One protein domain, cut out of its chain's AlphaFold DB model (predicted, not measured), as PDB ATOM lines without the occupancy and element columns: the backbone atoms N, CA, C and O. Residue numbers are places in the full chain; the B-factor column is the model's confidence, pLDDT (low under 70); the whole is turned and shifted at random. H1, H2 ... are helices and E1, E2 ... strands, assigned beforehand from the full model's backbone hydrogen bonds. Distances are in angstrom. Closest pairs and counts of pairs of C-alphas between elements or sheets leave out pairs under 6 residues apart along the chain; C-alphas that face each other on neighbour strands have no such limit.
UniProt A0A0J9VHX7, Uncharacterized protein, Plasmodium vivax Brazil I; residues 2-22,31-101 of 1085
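What this domain is: This is residues 2 to 22 and 31 to 101 of the 1085 residues of an uncharacterized protein of Plasmodium vivax Brazil I (UniProt A0A0J9VHX7). This is one twisted sheet of six strands, each folding back beside the one before, with a single helix over one face at the E1 and E2 end and the other face bare. Four strands, E2, E3, E5 and E6, bend sharply along their length, and the strands follow one another in a row from E1, at the edge that the helix covers, to E6 at the far edge. The 92 printed residues hold one named helix and six named strands, in the order H1, E1, E2, E3, E4, E5, E6; the sheet has this same strand order, all antiparallel, and the class is mostly strand. The whole is compact, with a radius of gyration of the C-alphas of 13.7 A, yet elongated, spanning 49 by 30 by 18 A.

Where its parts are: Find C-alpha 8 at (32.772, 53.309, 37.952); from there H1 runs through residues 8 to 18, 15.7 A. Past the cut, find C-alpha 34 at (18.589, 45.998, 31.477), where E1 begins, residues 34 to 38, 12.8 A. Next come E2, residues 42 to 50, 18.7 A, and E3, residues 53 to 60, 19.0 A. After residues 61 to 72 look for E4, residues 73 to 77, 13.1 A, then E5, residues 80 to 87, 19.3 A. E6, residues 90 to 99, 19.7 A, ends at C-alpha 99, (9.778, 22.563, 30.438).

How they stand to each other: The six strands form a meander, each the antiparallel neighbour of the one before, and each successive pair is a hairpin. Look first at E1 and E2, where N 36 and O 44 are 3.0 A apart, within hydrogen-bond range. Between E2 and E3, look at N 45 and O 57, 2.9 A; E2 bends by 90 degrees at residue 47 and E3 by 77 degrees at residue 57. Between E3 and E4, N 56 and O 74 are 3.0 A apart; between E4 and E5, N 75 and O 82 are 2.9 A apart. Between E5 and E6, find N 83 and O 96 at 2.9 A; E5 bends by 76 degrees at residue 84 and E6 by 106 degrees at residue 93. E1 and E6 are the edge strands, and they are apart. H1 is on the sheet at a height of 9.1 A, over E1 and E2, and runs along the strands, at 7 degrees to E2 on the local plane; this gives two layers, a helix on one face of a sheet. The closest C-alphas of H1 and E1 are those of Lys 15 and Val 35, 5.8 A apart. In H1 every O i to N i+4 pair is within hydrogen-bond range.

The domain as a whole: The two C-alphas farthest apart are those of Glu 2 and Gln 101, 49.4 A. Residues 23 to 30 are not printed, and C-alphas 22 and 31 are 15.1 A apart across this cut, between H1 and E1. The link from E3 to E4 is long, with 12 residues. The mean pLDDT of the printed part is 76.6; look for values under 70 at residues 2 to 12, 15, 19 to 22, 31 to 33 and 39 to 40.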
ATOM      1  N   GLU A   2      31.576  52.723  55.064       34.38
ATOM      2  CA  GLU A   2      30.641  53.556  54.281       34.38
ATOM      3  C   GLU A   2      31.326  54.374  53.180       34.38
ATOM      4  O   GLU A   2      32.319  55.049  53.432       34.38
ATOM      5  N   GLY A   3      30.816  54.304  51.951       36.50
ATOM      6  CA  GLY A   3      31.437  54.994  50.815       36.50
ATOM      7  C   GLY A   3      32.465  54.183  50.019       36.50
ATOM      8  O   GLY A   3      33.278  54.780  49.324       36.50
ATOM      9  N   VAL A   4      32.406  52.842  50.022       36.38
ATOM     10  CA  VAL A   4      32.926  52.083  48.867       36.38
ATOM     11  C   VAL A   4      31.852  52.098  47.784       36.38
ATOM     12  O   VAL A   4      31.023  51.194  47.678       36.38
ATOM     13  N   SER A   5      31.848  53.164  46.988       42.69
ATOM     14  CA  SER A   5      31.272  53.106  45.651       42.69
ATOM     15  C   SER A   5      32.034  52.038  44.864       42.69
ATOM     16  O   SER A   5      33.260  52.081  44.767       42.69
ATOM     17  N   HIS A   6      31.321  51.053  44.313       45.50
ATOM     18  CA  HIS A   6      31.943  50.115  43.379       45.50
ATOM     19  C   HIS A   6      32.551  50.923  42.228       45.50
ATOM     20  O   HIS A   6      31.853  51.805  41.709       45.50
ATOM     21  N   PRO A   7      33.821  50.684  41.850       48.88
ATOM     22  CA  PRO A   7      34.522  51.571  40.937       48.88
ATOM     23  C   PRO A   7      33.714  51.792  39.649       48.88
ATOM     24  O   PRO A   7      33.202  50.816  39.088       48.88
ATOM     25  N   PRO A   8      33.595  53.033  39.132       51.62
ATOM     26  CA  PRO A   8      32.772  53.309  37.952       51.62
ATOM     27  C   PRO A   8      33.125  52.436  36.739       51.62
ATOM     28  O   PRO A   8      32.252  52.103  35.933       51.62
ATOM     29  N   TRP A   9      34.388  52.003  36.641       57.28
ATOM     30  CA  TRP A   9      34.869  51.078  35.622       57.28
ATOM     31  C   TRP A   9      34.366  49.633  35.795       57.28
ATOM     32  O   TRP A   9      34.121  48.989  34.783       57.28
ATOM     33  N   GLU A  10      34.118  49.125  37.009       58.56
ATOM     34  CA  GLU A  10      33.536  47.784  37.221       58.56
ATOM     35  C   GLU A  10      32.056  47.749  36.832       58.56
ATOM     36  O   GLU A  10      31.614  46.863  36.097       58.56
ATOM     37  N   ALA A  11      31.293  48.757  37.262       57.66
ATOM     38  CA  ALA A  11      29.891  48.914  36.879       57.66
ATOM     39  C   ALA A  11      29.743  49.049  35.352       57.66
ATOM     40  O   ALA A  11      28.869  48.427  34.740       57.66
ATOM     41  N   SER A  12      30.633  49.825  34.725       64.88
ATOM     42  CA  SER A  12      30.679  50.013  33.270       64.88
ATOM     43  C   SER A  12      31.193  48.774  32.531       64.88
ATOM     44  O   SER A  12      30.697  48.464  31.447       64.88
ATOM     45  N   PHE A  13      32.123  48.013  33.114       74.94
ATOM     46  CA  PHE A  13      32.569  46.726  32.583       74.94
ATOM     47  C   PHE A  13      31.414  45.726  32.551       74.94
ATOM     48  O   PHE A  13      31.111  45.194  31.489       74.94
ATOM     49  N   TRP A  14      30.704  45.516  33.663       72.38
ATOM     50  CA  TRP A  14      29.597  44.556  33.698       72.38
ATOM     51  C   TRP A  14      28.418  44.978  32.816       72.38
ATOM     52  O   TRP A  14      27.893  44.144  32.075       72.38
ATOM     53  N   LYS A  15      28.060  46.272  32.792       69.06
ATOM     54  CA  LYS A  15      27.087  46.809  31.824       69.06
ATOM     55  C   LYS A  15      27.535  46.548  30.384       69.06
ATOM     56  O   LYS A  15      26.798  45.922  29.628       69.06
ATOM     57  N   SER A  16      28.746  46.952  29.999       70.19
ATOM     58  CA  SER A  16      29.241  46.769  28.623       70.19
ATOM     59  C   SER A  16      29.491  45.306  28.241       70.19
ATOM     60  O   SER A  16      29.410  44.981  27.061       70.19
ATOM     61  N   PHE A  17      29.747  44.411  29.199       73.50
ATOM     62  CA  PHE A  17      29.878  42.969  28.981       73.50
ATOM     63  C   PHE A  17      28.527  42.316  28.666       73.50
ATOM     64  O   PHE A  17      28.418  41.582  27.684       73.50
ATOM     65  N   PHE A  18      27.490  42.606  29.458       71.69
ATOM     66  CA  PHE A  18      26.153  42.027  29.279       71.69
ATOM     67  C   PHE A  18      25.323  42.711  28.177       71.69
ATOM     68  O   PHE A  18      24.474  42.061  27.576       71.69
ATOM     69  N   ILE A  19      25.589  43.987  27.867       68.88
ATOM     70  CA  ILE A  19      24.908  44.760  26.807       68.88
ATOM     71  C   ILE A  19      25.669  44.673  25.460       68.88
ATOM     72  O   ILE A  19      25.217  45.210  24.447       68.88
ATOM     73  N   LYS A  20      26.819  43.978  25.392       56.66
ATOM     74  CA  LYS A  20      27.652  43.885  24.176       56.66
ATOM     75  C   LYS A  20      26.924  43.168  23.031       56.66
ATOM     76  O   LYS A  20      26.979  41.944  22.902       56.66
ATOM     77  N   LYS A  21      26.269  43.963  22.176       47.75
ATOM     78  CA  LYS A  21      25.539  43.524  20.980       47.75
ATOM     79  C   LYS A  21      26.398  42.570  20.144       47.75
ATOM     80  O   LYS A  21      27.386  42.977  19.538       47.75
ATOM     81  N   ARG A  22      25.984  41.306  20.064       44.59
ATOM     82  CA  ARG A  22      26.335  40.413  18.951       44.59
ATOM     83  C   ARG A  22      25.204  40.504  17.933       44.59
ATOM     84  O   ARG A  22      24.046  40.565  18.335       44.59
ATOM     85  N   SER A  31      13.728  45.271  22.961       49.53
ATOM     86  CA  SER A  31      13.378  46.143  24.087       49.53
ATOM     87  C   SER A  31      13.478  45.366  25.411       49.53
ATOM     88  O   SER A  31      13.402  44.140  25.419       49.53
ATOM     89  N   ASP A  32      13.638  46.083  26.527       58.88
ATOM     90  CA  ASP A  32      13.605  45.595  27.923       58.88
ATOM     91  C   ASP A  32      14.824  44.855  28.523       58.88
ATOM     92  O   ASP A  32      14.812  44.597  29.730       58.88
ATOM     93  N   SER A  33      15.908  44.599  27.781       67.12
ATOM     94  CA  SER A  33      17.171  44.115  28.376       67.12
ATOM     95  C   SER A  33      17.852  45.204  29.234       67.12
ATOM     96  O   SER A  33      18.343  46.189  28.681       67.12
ATOM     97  N   SER A  34      17.938  45.032  30.563       77.81
ATOM     98  CA  SER A  34      18.589  45.998  31.477       77.81
ATOM     99  C   SER A  34      19.607  45.370  32.441       77.81
ATOM    100  O   SER A  34      19.525  44.196  32.811       77.81
ATOM    101  N   VAL A  35      20.601  46.178  32.834       77.75
ATOM    102  CA  VAL A  35      21.668  45.820  33.783       77.75
ATOM    103  C   VAL A  35      21.827  46.946  34.797       77.75
ATOM    104  O   VAL A  35      22.358  48.018  34.490       77.75
ATOM    105  N   GLU A  36      21.394  46.689  36.022       78.88
ATOM    106  CA  GLU A  36      21.523  47.596  37.162       78.88
ATOM    107  C   GLU A  36      22.529  47.038  38.172       78.88
ATOM    108  O   GLU A  36      22.791  45.837  38.218       78.88
ATOM    109  N   MET A  37      23.096  47.910  39.003       75.44
ATOM    110  CA  MET A  37      24.010  47.521  40.076       75.44
ATOM    111  C   MET A  37      23.474  48.082  41.392       75.44
ATOM    112  O   MET A  37      23.437  49.296  41.582       75.44
ATOM    113  N   LYS A  38      23.037  47.189  42.280       77.31
ATOM    114  CA  LYS A  38      22.473  47.504  43.593       77.31
ATOM    115  C   LYS A  38      23.553  47.344  44.673       77.31
ATOM    116  O   LYS A  38      24.259  46.328  44.673       77.31
ATOM    117  N   PRO A  39      23.692  48.295  45.613       66.50
ATOM    118  CA  PRO A  39      24.511  48.093  46.802       66.50
ATOM    119  C   PRO A  39      23.909  47.012  47.726       66.50
ATOM    120  O   PRO A  39      22.688  46.978  47.885       66.50
ATOM    121  N   PRO A  40      24.729  46.175  48.388       62.84
ATOM    122  CA  PRO A  40      26.152  45.964  48.144       62.84
ATOM    123  C   PRO A  40      26.384  45.002  46.962       62.84
ATOM    124  O   PRO A  40      25.770  43.936  46.889       62.84
ATOM    125  N   ALA A  41      27.324  45.350  46.080       75.75
ATOM    126  CA  ALA A  41      27.993  44.443  45.141       75.75
ATOM    127  C   ALA A  41      27.095  43.487  44.322       75.75
ATOM    128  O   ALA A  41      27.499  42.356  44.062       75.75
ATOM    129  N   THR A  42      25.879  43.887  43.931       79.44
ATOM    130  CA  THR A  42      24.910  42.973  43.301       79.44
ATOM    131  C   THR A  42      24.443  43.487  41.944       79.44
ATOM    132  O   THR A  42      23.865  44.565  41.841       79.44
ATOM    133  N   LEU A  43      24.659  42.701  40.887       82.62
ATOM    134  CA  LEU A  43      24.145  42.993  39.549       82.62
ATOM    135  C   LEU A  43      22.717  42.463  39.415       82.62
ATOM    136  O   LEU A  43      22.473  41.269  39.576       82.62
ATOM    137  N   HIS A  44      21.780  43.342  39.092       83.50
ATOM    138  CA  HIS A  44      20.396  43.004  38.789       83.50
ATOM    139  C   HIS A  44      20.240  42.942  37.266       83.50
ATOM    140  O   HIS A  44      20.373  43.959  36.581       83.50
ATOM    141  N   LEU A  45      20.021  41.734  36.738       84.62
ATOM    142  CA  LEU A  45      19.825  41.494  35.310       84.62
ATOM    143  C   LEU A  45      18.334  41.359  34.997       84.62
ATOM    144  O   LEU A  45      17.635  40.570  35.637       84.62
ATOM    145  N   LYS A  46      17.873  42.054  33.957       84.38
ATOM    146  CA  LYS A  46      16.568  41.831  33.328       84.38
ATOM    147  C   LYS A  46      16.782  41.423  31.874       84.38
ATOM    148  O   LYS A  46      17.370  42.171  31.099       84.38
ATOM    149  N   SER A  47      16.301  40.235  31.525       80.06
ATOM    150  CA  SER A  47      16.204  39.692  30.166       80.06
ATOM    151  C   SER A  47      17.496  39.829  29.353       80.06
ATOM    152  O   SER A  47      17.514  40.324  28.226       80.06
ATOM    153  N   ILE A  48      18.607  39.391  29.953       82.38
ATOM    154  CA  ILE A  48      19.940  39.451  29.349       82.38
ATOM    155  C   ILE A  48      20.207  38.183  28.538       82.38
ATOM    156  O   ILE A  48      20.251  37.076  29.078       82.38
ATOM    157  N   HIS A  49      20.401  38.354  27.230       79.12
ATOM    158  CA  HIS A  49      20.619  37.263  26.283       79.12
ATOM    159  C   HIS A  49      22.113  36.987  26.062       79.12
ATOM    160  O   HIS A  49      22.854  37.847  25.590       79.12
ATOM    161  N   ILE A  50      22.563  35.764  26.361       75.50
ATOM    162  CA  ILE A  50      23.963  35.338  26.232       75.50
ATOM    163  C   ILE A  50      24.020  34.008  25.477       75.50
ATOM    164  O   ILE A  50      23.796  32.936  26.043       75.50
ATOM    165  N   ASN A  51      24.360  34.059  24.188       76.50
ATOM    166  CA  ASN A  51      24.252  32.913  23.276       76.50
ATOM    167  C   ASN A  51      22.813  32.339  23.324       76.50
ATOM    168  O   ASN A  51      21.858  33.086  23.150       76.50
ATOM    169  N   ASN A  52      22.630  31.046  23.616       78.44
ATOM    170  CA  ASN A  52      21.312  30.394  23.679       78.44
ATOM    171  C   ASN A  52      20.671  30.438  25.088       78.44
ATOM    172  O   ASN A  52      19.898  29.537  25.437       78.44
ATOM    173  N   TYR A  53      21.031  31.427  25.911       82.69
ATOM    174  CA  TYR A  53      20.515  31.610  27.269       82.69
ATOM    175  C   TYR A  53      19.891  32.997  27.449       82.69
ATOM    176  O   TYR A  53      20.440  33.976  26.951       82.69
ATOM    177  N   THR A  54      18.812  33.080  28.225       86.44
ATOM    178  CA  THR A  54      18.297  34.332  28.808       86.44
ATOM    179  C   THR A  54      18.466  34.253  30.321       86.44
ATOM    180  O   THR A  54      18.208  33.189  30.892       86.44
ATOM    181  N   ILE A  55      18.921  35.328  30.964       85.88
ATOM    182  CA  ILE A  55      19.152  35.387  32.413       85.88
ATOM    183  C   ILE A  55      18.410  36.585  33.014       85.88
ATOM    184  O   ILE A  55      18.543  37.707  32.520       85.88
ATOM    185  N   ASP A  56      17.693  36.332  34.109       86.44
ATOM    186  CA  ASP A  56      17.011  37.328  34.937       86.44
ATOM    187  C   ASP A  56      17.342  37.094  36.425       86.44
ATOM    188  O   ASP A  56      17.493  35.948  36.869       86.44
ATOM    189  N   GLY A  57      17.410  38.164  37.219       86.56
ATOM    190  CA  GLY A  57      17.594  38.113  38.674       86.56
ATOM    191  C   GLY A  57      18.936  38.667  39.163       86.56
ATOM    192  O   GLY A  57      19.636  39.382  38.446       86.56
ATOM    193  N   GLU A  58      19.274  38.366  40.420       85.31
ATOM    194  CA  GLU A  58      20.369  39.028  41.141       85.31
ATOM    195  C   GLU A  58      21.637  38.165  41.245       85.31
ATOM    196  O   GLU A  58      21.643  37.052  41.785       85.31
ATOM    197  N   LEU A  59      22.733  38.716  40.721       86.19
ATOM    198  CA  LEU A  59      24.071  38.138  40.692       86.19
ATOM    199  C   LEU A  59      25.000  38.936  41.623       86.19
ATOM    200  O   LEU A  59      25.527  39.975  41.210       86.19
ATOM    201  N   PRO A  60      25.220  38.497  42.874       84.38
ATOM    202  CA  PRO A  60      26.270  39.068  43.712       84.38
ATOM    203  C   PRO A  60      27.657  38.864  43.083       84.38
ATOM    204  O   PRO A  60      27.929  37.853  42.424       84.38
ATOM    205  N   LEU A  61      28.543  39.830  43.307       83.06
ATOM    206  CA  LEU A  61      29.966  39.725  43.012       83.06
ATOM    207  C   LEU A  61      30.685  38.999  44.162       83.06
ATOM    208  O   LEU A  61      30.387  39.229  45.336       83.06
ATOM    209  N   ASP A  62      31.644  38.129  43.839       79.44
ATOM    210  CA  ASP A  62      32.572  37.579  44.837       79.44
ATOM    211  C   ASP A  62      33.729  38.551  45.156       79.44
ATOM    212  O   ASP A  62      33.834  39.636  44.586       79.44
ATOM    213  N   ALA A  63      34.622  38.158  46.072       78.31
ATOM    214  CA  ALA A  63      35.772  38.963  46.506       78.31
ATOM    215  C   ALA A  63      36.819  39.255  45.403       78.31
ATOM    216  O   ALA A  63      37.798  39.949  45.664       78.31
ATOM    217  N   PHE A  64      36.627  38.739  44.184       78.31
ATOM    218  CA  PHE A  64      37.411  39.065  42.988       78.31
ATOM    219  C   PHE A  64      36.575  39.867  41.969       78.31
ATOM    220  O   PHE A  64      36.827  39.797  40.766       78.31
ATOM    221  N   HIS A  65      35.524  40.549  42.443       74.62
ATOM    222  CA  HIS A  65      34.539  41.317  41.672       74.62
ATOM    223  C   HIS A  65      33.890  40.538  40.511       74.62
ATOM    224  O   HIS A  65      33.376  41.109  39.546       74.62
ATOM    225  N   CYS A  66      33.879  39.203  40.609       76.44
ATOM    226  CA  CYS A  66      33.313  38.316  39.600       76.44
ATOM    227  C   CYS A  66      31.856  37.978  39.923       76.44
ATOM    228  O   CYS A  66      31.565  37.422  40.982       76.44
ATOM    229  N   ALA A  67      30.952  38.232  38.976       80.12
ATOM    230  CA  ALA A  67      29.547  37.863  39.105       80.12
ATOM    231  C   ALA A  67      29.363  36.347  39.291       80.12
ATOM    232  O   ALA A  67      29.928  35.534  38.548       80.12
ATOM    233  N   HIS A  68      28.536  35.959  40.261       81.06
ATOM    234  CA  HIS A  68      28.158  34.570  40.491       81.06
ATOM    235  C   HIS A  68      26.650  34.417  40.702       81.06
ATOM    236  O   HIS A  68      25.942  35.365  41.025       81.06
ATOM    237  N   LEU A  69      26.133  33.201  40.510       84.19
ATOM    238  CA  LEU A  69      24.712  32.926  40.696       84.19
ATOM    239  C   LEU A  69      24.358  33.026  42.187       84.19
ATOM    240  O   LEU A  69      25.059  32.461  43.035       84.19
ATOM    241  N   GLY A  70      23.286  33.764  42.482       77.25
ATOM    242  CA  GLY A  70      22.797  34.041  43.827       77.25
ATOM    243  C   GLY A  70      21.491  33.318  44.163       77.25
ATOM    244  O   GLY A  70      21.320  32.122  43.895       77.25
ATOM    245  N   LYS A  71      20.573  34.060  44.789       82.19
ATOM    246  CA  LYS A  71      19.216  33.601  45.101       82.19
ATOM    247  C   LYS A  71      18.274  33.865  43.932       82.19
ATOM    248  O   LYS A  71      18.449  34.841  43.215       82.19
ATOM    249  N   ASP A  72      17.283  32.991  43.782       83.12
ATOM    250  CA  ASP A  72      16.112  33.147  42.909       83.12
ATOM    251  C   ASP A  72      16.397  33.516  41.433       83.12
ATOM    252  O   ASP A  72      15.494  33.918  40.702       83.12
ATOM    253  N   VAL A  73      17.629  33.278  40.962       86.75
ATOM    254  CA  VAL A  73      18.055  33.539  39.580       86.75
ATOM    255  C   VAL A  73      17.273  32.649  38.619       86.75
ATOM    256  O   VAL A  73      17.133  31.438  38.842       86.75
ATOM    257  N   VAL A  74      16.804  33.242  37.523       90.19
ATOM    258  CA  VAL A  74      16.125  32.565  36.421       90.19
ATOM    259  C   VAL A  74      17.081  32.469  35.236       90.19
ATOM    260  O   VAL A  74      17.717  33.441  34.846       90.19
ATOM    261  N   ILE A  75      17.204  31.270  34.666       89.31
ATOM    262  CA  ILE A  75      18.019  31.007  33.477       89.31
ATOM    263  C   ILE A  75      17.170  30.198  32.501       89.31
ATOM    264  O   ILE A  75      16.912  29.014  32.728       89.31
ATOM    265  N   GLN A  76      16.747  30.805  31.398       89.69
ATOM    266  CA  GLN A  76      16.128  30.085  30.290       89.69
ATOM    267  C   GLN A  76      17.205  29.581  29.325       89.69
ATOM    268  O   GLN A  76      18.139  30.302  28.989       89.69
ATOM    269  N   LYS A  77      17.068  28.337  28.864       86.94
ATOM    270  CA  LYS A  77      17.930  27.684  27.873       86.94
ATOM    271  C   LYS A  77      17.047  27.017  26.819       86.94
ATOM    272  O   LYS A  77      16.659  25.854  26.959       86.94
ATOM    273  N   GLY A  78      16.685  27.768  25.780       85.69
ATOM    274  CA  GLY A  78      15.658  27.347  24.823       85.69
ATOM    275  C   GLY A  78      14.336  27.027  25.532       85.69
ATOM    276  O   GLY A  78      13.710  27.918  26.103       85.69
ATOM    277  N   ASN A  79      13.947  25.748  25.541       85.12
ATOM    278  CA  ASN A  79      12.680  25.269  26.111       85.12
ATOM    279  C   ASN A  79      12.776  24.784  27.579       85.12
ATOM    280  O   ASN A  79      11.785  24.265  28.099       85.12
ATOM    281  N   GLU A  80      13.936  24.892  28.241       88.75
ATOM    282  CA  GLU A  80      14.076  24.610  29.680       88.75
ATOM    283  C   GLU A  80      14.366  25.896  30.474       88.75
ATOM    284  O   GLU A  80      15.338  26.593  30.193       88.75
ATOM    285  N   THR A  81      13.560  26.188  31.499       92.31
ATOM    286  CA  THR A  81      13.772  27.304  32.437       92.31
ATOM    287  C   THR A  81      14.222  26.770  33.791       92.31
ATOM    288  O   THR A  81      13.501  26.020  34.454       92.31
ATOM    289  N   TYR A  82      15.412  27.171  34.216       92.19
ATOM    290  CA  TYR A  82      15.993  26.890  35.522       92.19
ATOM    291  C   TYR A  82      15.685  28.060  36.460       92.19
ATOM    292  O   TYR A  82      15.777  29.209  36.043       92.19
ATOM    293  N   MET A  83      15.313  27.789  37.712       91.62
ATOM    294  CA  MET A  83      15.028  28.831  38.711       91.62
ATOM    295  C   MET A  83      15.546  28.425  40.092       91.62
ATOM    296  O   MET A  83      15.362  27.265  40.480       91.62
ATOM    297  N   GLY A  84      16.085  29.366  40.868       89.62
ATOM    298  CA  GLY A  84      16.269  29.209  42.316       89.62
ATOM    299  C   GLY A  84      17.674  29.515  42.831       89.62
ATOM    300  O   GLY A  84      18.404  30.330  42.275       89.62
ATOM    301  N   ASN A  85      18.034  28.858  43.935       88.38
ATOM    302  CA  ASN A  85      19.187  29.222  44.756       88.38
ATOM    303  C   ASN A  85      20.403  28.379  44.371       88.38
ATOM    304  O   ASN A  85      20.553  27.234  44.821       88.38
ATOM    305  N   PHE A  86      21.257  28.961  43.534       87.50
ATOM    306  CA  PHE A  86      22.481  28.350  43.017       87.50
ATOM    307  C   PHE A  86      23.718  28.859  43.777       87.50
ATOM    308  O   PHE A  86      23.611  29.690  44.678       87.50
ATOM    309  N   LYS A  87      24.895  28.289  43.495       81.12
ATOM    310  CA  LYS A  87      26.141  28.606  44.204       81.12
ATOM    311  C   LYS A  87      27.322  28.715  43.252       81.12
ATOM    312  O   LYS A  87      27.616  27.786  42.498       81.12
ATOM    313  N   GLY A  88      28.057  29.818  43.364       82.38
ATOM    314  CA  GLY A  88      29.179  30.104  42.480       82.38
ATOM    315  C   GLY A  88      28.710  30.271  41.034       82.38
ATOM    316  O   GLY A  88      27.615  30.759  40.773       82.38
ATOM    317  N   ARG A  89      29.549  29.876  40.078       83.25
ATOM    318  CA  ARG A  89      29.354  30.184  38.650       83.25
ATOM    319  C   ARG A  89      28.662  29.049  37.863       83.25
ATOM    320  O   ARG A  89      28.590  29.105  36.642       83.25
ATOM    321  N   ASN A  90      28.127  28.040  38.564       83.62
ATOM    322  CA  ASN A  90      27.419  26.881  38.002       83.62
ATOM    323  C   ASN A  90      25.988  26.773  38.550       83.62
ATOM    324  O   ASN A  90      25.720  27.151  39.690       83.62
ATOM    325  N   VAL A  91      25.092  26.148  37.778       85.88
ATOM    326  CA  VAL A  91      23.719  25.795  38.196       85.88
ATOM    327  C   VAL A  91      23.751  24.606  39.183       85.88
ATOM    328  O   VAL A  91      23.344  23.483  38.868       85.88
ATOM    329  N   ASP A  92      24.296  24.875  40.373       90.06
ATOM    330  CA  ASP A  92      24.558  23.962  41.490       90.06
ATOM    331  C   ASP A  92      23.835  24.476  42.740       90.06
ATOM    332  O   ASP A  92      24.222  25.487  43.319       90.06
ATOM    333  N   GLY A  93      22.786  23.786  43.188       89.50
ATOM    334  CA  GLY A  93      22.004  24.227  44.347       89.50
ATOM    335  C   GLY A  93      20.606  23.625  44.400       89.50
ATOM    336  O   GLY A  93      20.349  22.602  43.765       89.50
ATOM    337  N   PHE A  94      19.697  24.242  45.156       92.00
ATOM    338  CA  PHE A  94      18.297  23.813  45.216       92.00
ATOM    339  C   PHE A  94      17.438  24.714  44.332       92.00
ATOM    340  O   PHE A  94      17.404  25.929  44.519       92.00
ATOM    341  N   GLY A  95      16.715  24.110  43.395       93.19
ATOM    342  CA  GLY A  95      15.945  24.860  42.417       93.19
ATOM    343  C   GLY A  95      14.902  24.033  41.680       93.19
ATOM    344  O   GLY A  95      14.561  22.900  42.040       93.19
ATOM    345  N   LYS A  96      14.381  24.644  40.625       94.25
ATOM    346  CA  LYS A  96      13.307  24.159  39.767       94.25
ATOM    347  C   LYS A  96      13.815  24.099  38.327       94.25
ATOM    348  O   LYS A  96      14.573  24.968  37.913       94.25
ATOM    349  N   ILE A  97      13.396  23.084  37.575       93.69
ATOM    350  CA  ILE A  97      13.561  23.037  36.112       93.69
ATOM    351  C   ILE A  97      12.165  22.893  35.525       93.69
ATOM    352  O   ILE A  97      11.437  21.975  35.906       93.69
ATOM    353  N   ILE A  98      11.787  23.802  34.639       92.56
ATOM    354  CA  ILE A  98      10.496  23.846  33.957       92.56
ATOM    355  C   ILE A  98      10.737  23.567  32.480       92.56
ATOM    356  O   ILE A  98      11.648  24.128  31.887       92.56
ATOM    357  N   SER A  99       9.904  22.728  31.883       88.56
ATOM    358  CA  SER A  99       9.778  22.563  30.438       88.56
ATOM    359  C   SER A  99       8.319  22.229  30.095       88.56
ATOM    360  O   SER A  99       7.567  21.834  30.997       88.56
ATOM    361  N   PRO A 100       7.878  22.347  28.826       85.25
ATOM    362  CA  PRO A 100       6.456  22.267  28.459       85.25
ATOM    363  C   PRO A 100       5.701  21.013  28.932       85.25
ATOM    364  O   PRO A 100       4.486  21.052  29.101       85.25
ATOM    365  N   GLN A 101       6.400  19.895  29.168       86.75
ATOM    366  CA  GLN A 101       5.807  18.627  29.619       86.75
ATOM    367  C   GLN A 101       6.358  18.130  30.970       86.75
ATOM    368  O   GLN A 101       5.961  17.061  31.443       86.75
TER     369      GLN A 101